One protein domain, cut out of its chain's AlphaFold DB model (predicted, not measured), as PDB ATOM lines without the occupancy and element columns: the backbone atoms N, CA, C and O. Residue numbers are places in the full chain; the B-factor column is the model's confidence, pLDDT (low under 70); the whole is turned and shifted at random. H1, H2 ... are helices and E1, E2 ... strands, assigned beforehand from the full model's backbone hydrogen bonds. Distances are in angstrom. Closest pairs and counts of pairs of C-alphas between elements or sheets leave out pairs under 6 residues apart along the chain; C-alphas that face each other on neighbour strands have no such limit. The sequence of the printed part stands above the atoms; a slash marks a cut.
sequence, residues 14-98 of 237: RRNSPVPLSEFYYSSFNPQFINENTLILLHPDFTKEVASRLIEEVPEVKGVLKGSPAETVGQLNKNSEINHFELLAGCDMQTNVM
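What this domain is: This is residues 14 to 98 of the 237 residues of the protein "50S ribosomal protein L11 methyltransferase" of Methanobrevibacter sp (UniProt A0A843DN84). Look first for a small four-stranded sheet, E1, E3, E4 and E5, with the helix H1 packed over one face and no named helix over the other. The chain turns sharply out of both edge strands, from E1 into E2 and from E5 into E6, and E2 and E6 run side by side as a two-stranded ribbon; elsewhere the long loop of residues 67 to 85 reaches out to its tip near Asn 79. The printed part has 85 residues, with one named helix and six named strands in the order E1, E2, E3, H1, E4, E5, E6. The larger sheet, E1, E3, E4, E5 in order, is mixed, and the ribbon is parallel; the class is mixed, helices and strands, with 39 residues in named elements, under half. The whole is only just compact, close to loose, with a radius of gyration of the C-alphas of 14.0 A and spans of 41 by 36 by 25 A.

Where its parts are: Find C-alpha 19 at (40.263, 1.676, 30.392), where E1, residues 19 to 22, begins. Beside it run E3, residues 39 to 43, 13.0 A long, then E4, residues 61 to 66, 14.1 A, and E5, residues 86 to 90, 11.5 A. H1, residues 48 to 57, starts at C-alpha 48 (47.125, 0.547, 14.867) and is 14.1 A long. E2 is residues 24 to 26, and E6, residues 93 to 98, 16.2 A long, ends at C-alpha 98 (49.897, 16.118, 44.375).

How they stand to each other: Begin at the inner strands E3 and E4, parallel at 20 degrees, where N 65 and O 41 are 2.8 A apart, within hydrogen-bond range. E1 is antiparallel to E3 at 156 degrees, with N 21 and O 40 at 2.8 A. E4 and E5 form a hairpin, antiparallel at 163 degrees, with N 66 and O 86 at 2.8 A. H1 is on this sheet at a height of 8.2 A, over E4 and only just over E5, with 3 of its C-alphas falling there; it runs along the strands, 14 degrees from E4 on the local plane. The closest C-alphas of H1 and E4 are those of Ala 51 and Val 64, 5.7 A. E3, H1 and E4 are a strand-helix-strand unit, two parallel neighbour strands with a helix between, its crossover right-handed. In H1 every O i to N i+4 pair is within hydrogen-bond range. E1 runs on into E2 at 64 degrees, and E5 into E6 at 88 degrees; E2 and E6 are parallel at 4 degrees, with N 97 and O 25 at 2.8 A. E2 and H1 are apart.

The domain as a whole: The C-alphas farthest apart are those of Glu 57 and Asn 79, 42.2 A. The printed part has no cut. The long links are E2 to E3, 12 residues, and E4 to E5, 19 residues. Mean pLDDT of the printed part is 90.3, and residues 27 to 32 are under 70.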
ATOM      1  N   ARG A  14      30.660  -2.701  29.686       78.00
ATOM      2  CA  ARG A  14      31.314  -3.138  30.934       78.00
ATOM      3  C   ARG A  14      32.504  -4.090  30.734       78.00
ATOM      4  O   ARG A  14      33.388  -4.114  31.580       78.00
ATOM      5  N   ARG A  15      32.489  -4.918  29.687       74.94
ATOM      6  CA  ARG A  15      33.530  -5.935  29.444       74.94
ATOM      7  C   ARG A  15      34.478  -5.595  28.302       74.94
ATOM      8  O   ARG A  15      35.524  -6.215  28.217       74.94
ATOM      9  N   ASN A  16      34.079  -4.677  27.429       84.50
ATOM     10  CA  ASN A  16      34.750  -4.432  26.152       84.50
ATOM     11  C   ASN A  16      35.174  -2.967  25.987       84.50
ATOM     12  O   ASN A  16      35.768  -2.608  24.975       84.50
ATOM     13  N   SER A  17      34.814  -2.099  26.937       88.19
ATOM     14  CA  SER A  17      35.259  -0.714  26.923       88.19
ATOM     15  C   SER A  17      36.737  -0.629  27.307       88.19
ATOM     16  O   SER A  17      37.156  -1.288  28.262       88.19
ATOM     17  N   PRO A  18      37.509   0.220  26.613       92.62
ATOM     18  CA  PRO A  18      38.858   0.581  27.023       92.62
ATOM     19  C   PRO A  18      38.878   1.161  28.434       92.62
ATOM     20  O   PRO A  18      37.909   1.786  28.872       92.62
ATOM     21  N   VAL A  19      40.004   1.000  29.122       92.25
ATOM     22  CA  VAL A  19      40.263   1.676  30.392       92.25
ATOM     23  C   VAL A  19      40.649   3.127  30.091       92.25
ATOM     24  O   VAL A  19      41.658   3.344  29.415       92.25
ATOM     25  N   PRO A  20      39.879   4.121  30.569       91.81
ATOM     26  CA  PRO A  20      40.245   5.517  30.419       91.81
ATOM     27  C   PRO A  20      41.236   5.914  31.517       91.81
ATOM     28  O   PRO A  20      40.938   5.826  32.709       91.81
ATOM     29  N   LEU A  21      42.408   6.382  31.109       90.88
ATOM     30  CA  LEU A  21      43.409   6.990  31.977       90.88
ATOM     31  C   LEU A  21      43.435   8.490  31.682       90.88
ATOM     32  O   LEU A  21      43.505   8.897  30.526       90.88
ATOM     33  N   SER A  22      43.367   9.325  32.713       89.06
ATOM     34  CA  SER A  22      43.454  10.778  32.521       89.06
ATOM     35  C   SER A  22      44.895  11.188  32.226       89.06
ATOM     36  O   SER A  22      45.821  10.637  32.816       89.06
ATOM     37  N   GLU A  23      45.106  12.178  31.366       88.25
ATOM     38  CA  GLU A  23      46.393  12.862  31.220       88.25
ATOM     39  C   GLU A  23      46.770  13.597  32.512       88.25
ATOM     40  O   GLU A  23      47.950  13.741  32.821       88.25
ATOM     41  N   PHE A  24      45.794  14.076  33.282       86.19
ATOM     42  CA  PHE A  24      46.057  15.026  34.351       86.19
ATOM     43  C   PHE A  24      45.327  14.676  35.641       86.19
ATOM     44  O   PHE A  24      44.110  14.805  35.734       86.19
ATOM     45  N   TYR A  25      46.069  14.340  36.696       81.81
ATOM     46  CA  TYR A  25      45.503  14.165  38.034       81.81
ATOM     47  C   TYR A  25      45.803  15.360  38.941       81.81
ATOM     48  O   TYR A  25      46.961  15.676  39.201       81.81
ATOM     49  N   TYR A  26      44.751  15.996  39.469       74.50
ATOM     50  CA  TYR A  26      44.843  17.093  40.440       74.50
ATOM     51  C   TYR A  26      44.033  16.784  41.695       74.50
ATOM     52  O   TYR A  26      42.930  17.301  41.879       74.50
ATOM     53  N   SER A  27      44.627  15.967  42.566       64.75
ATOM     54  CA  SER A  27      44.067  15.519  43.842       64.75
ATOM     55  C   SER A  27      42.692  14.836  43.752       64.75
ATOM     56  O   SER A  27      41.886  15.047  42.848       64.75
ATOM     57  N   SER A  28      42.399  13.994  44.732       61.69
ATOM     58  CA  SER A  28      41.148  13.227  44.804       61.69
ATOM     59  C   SER A  28      39.871  14.063  44.981       61.69
ATOM     60  O   SER A  28      38.768  13.547  44.816       61.69
ATOM     61  N   PHE A  29      40.003  15.355  45.293       57.19
ATOM     62  CA  PHE A  29      38.880  16.221  45.660       57.19
ATOM     63  C   PHE A  29      38.264  17.024  44.511       57.19
ATOM     64  O   PHE A  29      37.271  17.712  44.744       57.19
ATOM     65  N   ASN A  30      38.820  16.977  43.295       60.81
ATOM     66  CA  ASN A  30      38.272  17.728  42.164       60.81
ATOM     67  C   ASN A  30      37.747  16.803  41.063       60.81
ATOM     68  O   ASN A  30      38.428  15.836  40.711       60.81
ATOM     69  N   PRO A  31      36.572  17.109  40.479       65.25
ATOM     70  CA  PRO A  31      36.115  16.413  39.289       65.25
ATOM     71  C   PRO A  31      37.149  16.581  38.173       65.25
ATOM     72  O   PRO A  31      37.646  17.677  37.908       65.25
ATOM     73  N   GLN A  32      37.484  15.463  37.542       69.19
ATOM     74  CA  GLN A  32      38.345  15.411  36.371       69.19
ATOM     75  C   GLN A  32      37.522  15.867  35.166       69.19
ATOM     76  O   GLN A  32      36.550  15.208  34.797       69.19
ATOM     77  N   PHE A  33      37.872  17.014  34.585       74.00
ATOM     78  CA  PHE A  33      37.240  17.483  33.356       74.00
ATOM     79  C   PHE A  33      37.880  16.777  32.168       74.00
ATOM     80  O   PHE A  33      39.100  16.808  32.020       74.00
ATOM     81  N   ILE A  34      37.049  16.155  31.337       83.56
ATOM     82  CA  ILE A  34      37.480  15.548  30.085       83.56
ATOM     83  C   ILE A  34      37.360  16.626  29.009       83.56
ATOM     84  O   ILE A  34      36.253  17.007  28.635       83.56
ATOM     85  N   ASN A  35      38.503  17.148  28.577       88.81
ATOM     86  CA  ASN A  35      38.618  18.076  27.454       88.81
ATOM     87  C   ASN A  35      39.339  17.387  26.285       88.81
ATOM     88  O   ASN A  35      39.769  16.235  26.396       88.81
ATOM     89  N   GLU A  36      39.512  18.106  25.179       93.38
ATOM     90  CA  GLU A  36      40.350  17.651  24.071       93.38
ATOM     91  C   GLU A  36      41.751  17.253  24.554       93.38
ATOM     92  O   GLU A  36      42.350  17.947  25.377       93.38
ATOM     93  N   ASN A  37      42.272  16.147  24.022       93.75
ATOM     94  CA  ASN A  37      43.586  15.594  24.340       93.75
ATOM     95  C   ASN A  37      43.825  15.311  25.833       93.75
ATOM     96  O   ASN A  37      44.954  15.440  26.286       93.75
ATOM     97  N   THR A  38      42.815  14.877  26.592       92.75
ATOM     98  CA  THR A  38      42.973  14.574  28.031       92.75
ATOM     99  C   THR A  38      42.874  13.093  28.393       92.75
ATOM    100  O   THR A  38      43.077  12.743  29.555       92.75
ATOM    101  N   LEU A  39      42.578  12.202  27.442       94.56
ATOM    102  CA  LEU A  39      42.411  10.769  27.693       94.56
ATOM    103  C   LEU A  39      43.490   9.923  27.026       94.56
ATOM    104  O   LEU A  39      43.766  10.037  25.836       94.56
ATOM    105  N   ILE A  40      44.035   8.991  27.794       95.69
ATOM    106  CA  ILE A  40      44.852   7.886  27.312       95.69
ATOM    107  C   ILE A  40      43.995   6.625  27.438       95.69
ATOM    108  O   ILE A  40      43.518   6.302  28.525       95.69
ATOM    109  N   LEU A  41      43.762   5.920  26.334       96.19
ATOM    110  CA  LEU A  41      42.938   4.711  26.324       96.19
ATOM    111  C   LEU A  41      43.813   3.461  26.322       96.19
ATOM    112  O   LEU A  41      44.710   3.348  25.492       96.19
ATOM    113  N   LEU A  42      43.515   2.507  27.204       96.00
ATOM    114  CA  LEU A  42      44.203   1.217  27.290       96.00
ATOM    115  C   LEU A  42      43.239   0.065  26.986       96.00
ATOM    116  O   LEU A  42      42.180  -0.040  27.610       96.00
ATOM    117  N   HIS A  43      43.610  -0.817  26.059       95.12
ATOM    118  CA  HIS A  43      42.866  -2.053  25.798       95.12
ATOM    119  C   HIS A  43      43.781  -3.151  25.221       95.12
ATOM    120  O   HIS A  43      44.600  -2.849  24.350       95.12
ATOM    121  N   PRO A  44      43.638  -4.430  25.625       94.31
ATOM    122  CA  PRO A  44      44.525  -5.510  25.167       94.31
ATOM    123  C   PRO A  44      44.421  -5.776  23.662       94.31
ATOM    124  O   PRO A  44      45.416  -6.091  23.014       94.31
ATOM    125  N   ASP A  45      43.231  -5.598  23.092       94.00
ATOM    126  CA  ASP A  45      42.967  -5.934  21.689       94.00
ATOM    127  C   ASP A  45      43.109  -4.756  20.716       94.00
ATOM    128  O   ASP A  45      42.772  -4.897  19.543       94.00
ATOM    129  N   PHE A  46      43.583  -3.585  21.155       95.81
ATOM    130  CA  PHE A  46      43.762  -2.469  20.226       95.81
ATOM    131  C   PHE A  46      44.756  -2.792  19.098       95.81
ATOM    132  O   PHE A  46      45.743  -3.515  19.263       95.81
ATOM    133  N   THR A  47      44.478  -2.216  17.930       96.06
ATOM    134  CA  THR A  47      45.298  -2.290  16.718       96.06
ATOM    135  C   THR A  47      45.694  -0.881  16.284       96.06
ATOM    136  O   THR A  47      45.080   0.101  16.705       96.06
ATOM    137  N   LYS A  48      46.704  -0.758  15.414       96.56
ATOM    138  CA  LYS A  48      47.125   0.547  14.867       96.56
ATOM    139  C   LYS A  48      46.009   1.263  14.102       96.56
ATOM    140  O   LYS A  48      45.919   2.485  14.162       96.56
ATOM    141  N   GLU A  49      45.153   0.509  13.418       96.06
ATOM    142  CA  GLU A  49      43.997   1.038  12.688       96.06
ATOM    143  C   GLU A  49      42.965   1.641  13.646       96.06
ATOM    144  O   GLU A  49      42.623   2.815  13.517       96.06
ATOM    145  N   VAL A  50      42.578   0.908  14.700       95.88
ATOM    146  CA  VAL A  50      41.710   1.460  15.757       95.88
ATOM    147  C   VAL A  50      42.345   2.662  16.441       95.88
ATOM    148  O   VAL A  50      41.656   3.643  16.701       95.88
ATOM    149  N   ALA A  51      43.643   2.603  16.733       97.19
ATOM    150  CA  ALA A  51      44.345   3.698  17.386       97.19
ATOM    151  C   ALA A  51      44.335   4.979  16.541       97.19
ATOM    152  O   ALA A  51      44.094   6.054  17.083       97.19
ATOM    153  N   SER A  52      44.537   4.859  15.226       96.81
ATOM    154  CA  SER A  52      44.503   6.000  14.300       96.81
ATOM    155  C   SER A  52      43.114   6.633  14.273       96.81
ATOM    156  O   SER A  52      42.983   7.835  14.484       96.81
ATOM    157  N   ARG A  53      42.064   5.810  14.149       96.06
ATOM    158  CA  ARG A  53      40.676   6.285  14.179       96.06
ATOM    159  C   ARG A  53      40.306   6.965  15.493       96.06
ATOM    160  O   ARG A  53      39.665   8.004  15.476       96.06
ATOM    161  N   LEU A  54      40.722   6.415  16.637       96.19
ATOM    162  CA  LEU A  54      40.456   7.027  17.945       96.19
ATOM    163  C   LEU A  54      41.078   8.424  18.064       96.19
ATOM    164  O   LEU A  54      40.425   9.317  18.589       96.19
ATOM    165  N   ILE A  55      42.303   8.612  17.570       97.12
ATOM    166  CA  ILE A  55      42.980   9.916  17.572       97.12
ATOM    167  C   ILE A  55      42.303  10.908  16.614       97.12
ATOM    168  O   ILE A  55      42.227  12.095  16.916       97.12
ATOM    169  N   GLU A  56      41.822  10.446  15.458       96.69
ATOM    170  CA  GLU A  56      41.204  11.309  14.441       96.69
ATOM    171  C   GLU A  56      39.743  11.672  14.751       96.69
ATOM    172  O   GLU A  56      39.310  12.790  14.472       96.69
ATOM    173  N   GLU A  57      38.975  10.734  15.310       96.62
ATOM    174  CA  GLU A  57      37.518  10.843  15.454       96.62
ATOM    175  C   GLU A  57      37.068  11.234  16.873       96.62
ATOM    176  O   GLU A  57      35.938  11.699  17.035       96.62
ATOM    177  N   VAL A  58      37.907  11.052  17.905       96.44
ATOM    178  CA  VAL A  58      37.552  11.318  19.314       96.44
ATOM    179  C   VAL A  58      38.474  12.399  19.897       96.44
ATOM    180  O   VAL A  58      39.565  12.074  20.368       96.44
ATOM    181  N   PRO A  59      38.054  13.682  19.909       96.19
ATOM    182  CA  PRO A  59      38.909  14.813  20.286       96.19
ATOM    183  C   PRO A  59      39.527  14.706  21.681       96.19
ATOM    184  O   PRO A  59      40.602  15.243  21.936       96.19
ATOM    185  N   GLU A  60      38.854  14.029  22.609       96.62
ATOM    186  CA  GLU A  60      39.319  13.821  23.976       96.62
ATOM    187  C   GLU A  60      40.526  12.873  24.059       96.62
ATOM    188  O   GLU A  60      41.272  12.929  25.040       96.62
ATOM    189  N   VAL A  61      40.742  12.007  23.062       97.19
ATOM    190  CA  VAL A  61      41.808  10.997  23.074       97.19
ATOM    191  C   VAL A  61      43.143  11.620  22.672       97.19
ATOM    192  O   VAL A  61      43.355  12.034  21.541       97.19
ATOM    193  N   LYS A  62      44.082  11.614  23.616       96.50
ATOM    194  CA  LYS A  62      45.479  12.025  23.451       96.50
ATOM    195  C   LYS A  62      46.388  10.875  23.029       96.50
ATOM    196  O   LYS A  62      47.379  11.086  22.329       96.50
ATOM    197  N   GLY A  63      46.104   9.667  23.514       97.94
ATOM    198  CA  GLY A  63      46.991   8.517  23.366       97.94
ATOM    199  C   GLY A  63      46.258   7.186  23.434       97.94
ATOM    200  O   GLY A  63      45.239   7.051  24.113       97.94
ATOM    201  N   VAL A  64      46.791   6.192  22.729       98.25
ATOM    202  CA  VAL A  64      46.201   4.852  22.639       98.25
ATOM    203  C   VAL A  64      47.261   3.797  22.935       98.25
ATOM    204  O   VAL A  64      48.270   3.699  22.235       98.25
ATOM    205  N   LEU A  65      47.009   2.997  23.969       98.00
ATOM    206  CA  LEU A  65      47.889   1.957  24.481       98.00
ATOM    207  C   LEU A  65      47.282   0.571  24.285       98.00
ATOM    208  O   LEU A  65      46.106   0.342  24.578       98.00
ATOM    209  N   LYS A  66      48.115  -0.380  23.873       97.25
ATOM    210  CA  LYS A  66      47.785  -1.799  23.877       97.25
ATOM    211  C   LYS A  66      48.426  -2.493  25.071       97.25
ATOM    212  O   LYS A  66      49.642  -2.452  25.237       97.25
ATOM    213  N   GLY A  67      47.594  -3.142  25.874       95.38
ATOM    214  CA  GLY A  67      48.011  -3.863  27.073       95.38
ATOM    215  C   GLY A  67      46.854  -4.062  28.045       95.38
ATOM    216  O   GLY A  67      45.717  -3.677  27.754       95.38
ATOM    217  N   SER A  68      47.140  -4.659  29.200       91.81
ATOM    218  CA  SER A  68      46.135  -4.934  30.228       91.81
ATOM    219  C   SER A  68      46.486  -4.272  31.562       91.81
ATOM    220  O   SER A  68      47.610  -4.416  32.033       91.81
ATOM    221  N   PRO A  69      45.528  -3.634  32.264       87.75
ATOM    222  CA  PRO A  69      45.771  -3.104  33.611       87.75
ATOM    223  C   PRO A  69      46.098  -4.196  34.647       87.75
ATOM    224  O   PRO A  69      46.492  -3.876  35.762       87.75
ATOM    225  N   ALA A  70      45.897  -5.476  34.309       87.12
ATOM    226  CA  ALA A  70      46.287  -6.605  35.152       87.12
ATOM    227  C   ALA A  70      47.783  -6.949  35.049       87.12
ATOM    228  O   ALA A  70      48.275  -7.747  35.844       87.12
ATOM    229  N   GLU A  71      48.496  -6.396  34.067       87.81
ATOM    230  CA  GLU A  71      49.925  -6.624  33.881       87.81
ATOM    231  C   GLU A  71      50.738  -5.630  34.714       87.81
ATOM    232  O   GLU A  71      50.459  -4.429  34.750       87.81
ATOM    233  N   THR A  72      51.790  -6.127  35.361       86.25
ATOM    234  CA  THR A  72      52.790  -5.258  35.977       86.25
ATOM    235  C   THR A  72      53.648  -4.650  34.874       86.25
ATOM    236  O   THR A  72      54.277  -5.369  34.097       86.25
ATOM    237  N   VAL A  73      53.658  -3.321  34.804       91.12
ATOM    238  CA  VAL A  73      54.524  -2.536  33.920       91.12
ATOM    239  C   VAL A  73      55.734  -2.054  34.715       91.12
ATOM    240  O   VAL A  73      55.587  -1.600  35.850       91.12
ATOM    241  N   GLY A  74      56.912  -2.124  34.101       91.75
ATOM    242  CA  GLY A  74      58.197  -1.823  34.724       91.75
ATOM    243  C   GLY A  74      58.997  -3.084  35.031       91.75
ATOM    244  O   GLY A  74      58.856  -4.098  34.343       91.75
ATOM    245  N   GLN A  75      59.847  -3.011  36.056       92.38
ATOM    246  CA  GLN A  75      60.678  -4.120  36.518       92.38
ATOM    247  C   GLN A  75      60.392  -4.411  37.990       92.38
ATOM    248  O   GLN A  75      60.645  -3.570  38.845       92.38
ATOM    249  N   LEU A  76      59.873  -5.606  38.279       88.12
ATOM    250  CA  LEU A  76      59.481  -5.993  39.638       88.12
ATOM    251  C   LEU A  76      60.696  -6.186  40.559       88.12
ATOM    252  O   LEU A  76      60.729  -5.672  41.666       88.12
ATOM    253  N   ASN A  77      61.698  -6.929  40.090       88.25
ATOM    254  CA  ASN A  77      62.947  -7.194  40.800       88.25
ATOM    255  C   ASN A  77      64.063  -7.515  39.795       88.25
ATOM    256  O   ASN A  77      63.821  -7.608  38.588       88.25
ATOM    257  N   LYS A  78      65.289  -7.743  40.278       89.25
ATOM    258  CA  LYS A  78      66.466  -7.943  39.410       89.25
ATOM    259  C   LYS A  78      66.432  -9.172  38.514       89.25
ATOM    260  O   LYS A  78      67.180  -9.233  37.546       89.25
ATOM    261  N   ASN A  79      65.566 -10.131  38.828       90.06
ATOM    262  CA  ASN A  79      65.386 -11.348  38.043       90.06
ATOM    263  C   ASN A  79      64.179 -11.260  37.097       90.06
ATOM    264  O   ASN A  79      63.931 -12.198  36.344       90.06
ATOM    265  N   SER A  80      63.410 -10.172  37.161       89.88
ATOM    266  CA  SER A  80      62.212  -9.978  36.349       89.88
ATOM    267  C   SER A  80      62.550  -9.310  35.024       89.88
ATOM    268  O   SER A  80      63.395  -8.415  34.961       89.88
ATOM    269  N   GLU A  81      61.851  -9.724  33.970       92.75
ATOM    270  CA  GLU A  81      61.869  -9.018  32.692       92.75
ATOM    271  C   GLU A  81      61.187  -7.651  32.821       92.75
ATOM    272  O   GLU A  81      60.299  -7.450  33.654       92.75
ATOM    273  N   ILE A  82      61.611  -6.711  31.978       94.44
ATOM    274  CA  ILE A  82      60.963  -5.407  31.853       94.44
ATOM    275  C   ILE A  82      59.746  -5.555  30.944       94.44
ATOM    276  O   ILE A  82      59.881  -5.994  29.800       94.44
ATOM    277  N   ASN A  83      58.584  -5.122  31.425       93.56
ATOM    278  CA  ASN A  83      57.345  -5.129  30.653       93.56
ATOM    279  C   ASN A  83      56.809  -3.711  30.417       93.56
ATOM    280  O   ASN A  83      56.849  -2.871  31.316       93.56
ATOM    281  N   HIS A  84      56.261  -3.462  29.226       96.12
ATOM    282  CA  HIS A  84      55.636  -2.196  28.836       96.12
ATOM    283  C   HIS A  84      54.331  -2.450  28.087       96.12
ATOM    284  O   HIS A  84      54.208  -3.433  27.358       96.12
ATOM    285  N   PHE A  85      53.404  -1.498  28.163       96.69
ATOM    286  CA  PHE A  85      52.346  -1.414  27.161       96.69
ATOM    287  C   PHE A  85      52.907  -0.890  25.838       96.69
ATOM    288  O   PHE A  85      53.868  -0.119  25.801       96.69
ATOM    289  N   GLU A  86      52.283  -1.272  24.730       97.62
ATOM    290  CA  GLU A  86      52.634  -0.745  23.414       97.62
ATOM    291  C   GLU A  86      51.878   0.567  23.169       97.62
ATOM    292  O   GLU A  86      50.647   0.597  23.165       97.62
ATOM    293  N   LEU A  87      52.603   1.663  22.932       97.94
ATOM    294  CA  LEU A  87      52.014   2.912  22.446       97.94
ATOM    295  C   LEU A  87      51.718   2.789  20.947       97.94
ATOM    296  O   LEU A  87      52.636   2.776  20.129       97.94
ATOM    297  N   LEU A  88      50.436   2.708  20.589       98.25
ATOM    298  CA  LEU A  88      49.997   2.545  19.203       98.25
ATOM    299  C   LEU A  88      49.879   3.877  18.457       98.25
ATOM    300  O   LEU A  88      50.188   3.929  17.266       98.25
ATOM    301  N   ALA A  89      49.422   4.935  19.136       98.06
ATOM    302  CA  ALA A  89      49.282   6.276  18.573       98.06
ATOM    303  C   ALA A  89      49.239   7.360  19.666       98.06
ATOM    304  O   ALA A  89      48.842   7.093  20.804       98.06
ATOM    305  N   GLY A  90      49.595   8.593  19.294       97.19
ATOM    306  CA  GLY A  90      49.467   9.775  20.149       97.19
ATOM    307  C   GLY A  90      50.549   9.892  21.230       97.19
ATOM    308  O   GLY A  90      51.712   9.563  21.002       97.19
ATOM    309  N   CYS A  91      50.167  10.405  22.401       96.06
ATOM    310  CA  CYS A  91      51.049  10.646  23.542       96.06
ATOM    311  C   CYS A  91      50.439  10.085  24.834       96.06
ATOM    312  O   CYS A  91      49.289  10.361  25.162       96.06
ATOM    313  N   ASP A  92      51.233   9.336  25.600       96.00
ATOM    314  CA  ASP A  92      50.823   8.669  26.842       96.00
ATOM    315  C   ASP A  92      51.383   9.325  28.114       96.00
ATOM    316  O   ASP A  92      51.376   8.725  29.192       96.00
ATOM    317  N   MET A  93      51.915  10.541  27.988       94.75
ATOM    318  CA  MET A  93      52.405  11.298  29.131       94.75
ATOM    319  C   MET A  93      51.230  11.693  30.020       94.75
ATOM    320  O   MET A  93      50.275  12.311  29.542       94.75
ATOM    321  N   GLN A  94      51.348  11.383  31.306       92.31
ATOM    322  CA  GLN A  94      50.436  11.804  32.355       92.31
ATOM    323  C   GLN A  94      51.175  12.681  33.367       92.31
ATOM    324  O   GLN A  94      52.261  12.330  33.825       92.31
ATOM    325  N   THR A  95      50.541  13.773  33.780       91.38
ATOM    326  CA  THR A  95      51.001  14.671  34.837       91.38
ATOM    327  C   THR A  95      50.135  14.503  36.083       91.38
ATOM    328  O   THR A  95      48.906  14.526  36.039       91.38
ATOM    329  N   ASN A  96      50.761  14.321  37.238       89.44
ATOM    330  CA  ASN A  96      50.107  14.224  38.539       89.44
ATOM    331  C   ASN A  96      50.573  15.398  39.395       89.44
ATOM    332  O   ASN A  96      51.762  15.554  39.648       89.44
ATOM    333  N   VAL A  97      49.640  16.224  39.855       89.38
ATOM    334  CA  VAL A  97      49.914  17.328  40.773       89.38
ATOM    335  C   VAL A  97      49.340  16.960  42.132       89.38
ATOM    336  O   VAL A  97      48.127  17.004  42.352       89.38
ATOM    337  N   MET A  98      50.234  16.598  43.043       87.38
ATOM    338  CA  MET A  98      49.897  16.118  44.375       87.38
ATOM    339  C   MET A  98      49.941  17.262  45.378       87.38
ATOM    340  O   MET A  98      50.872  18.078  45.392       87.38
TER     341      MET A  98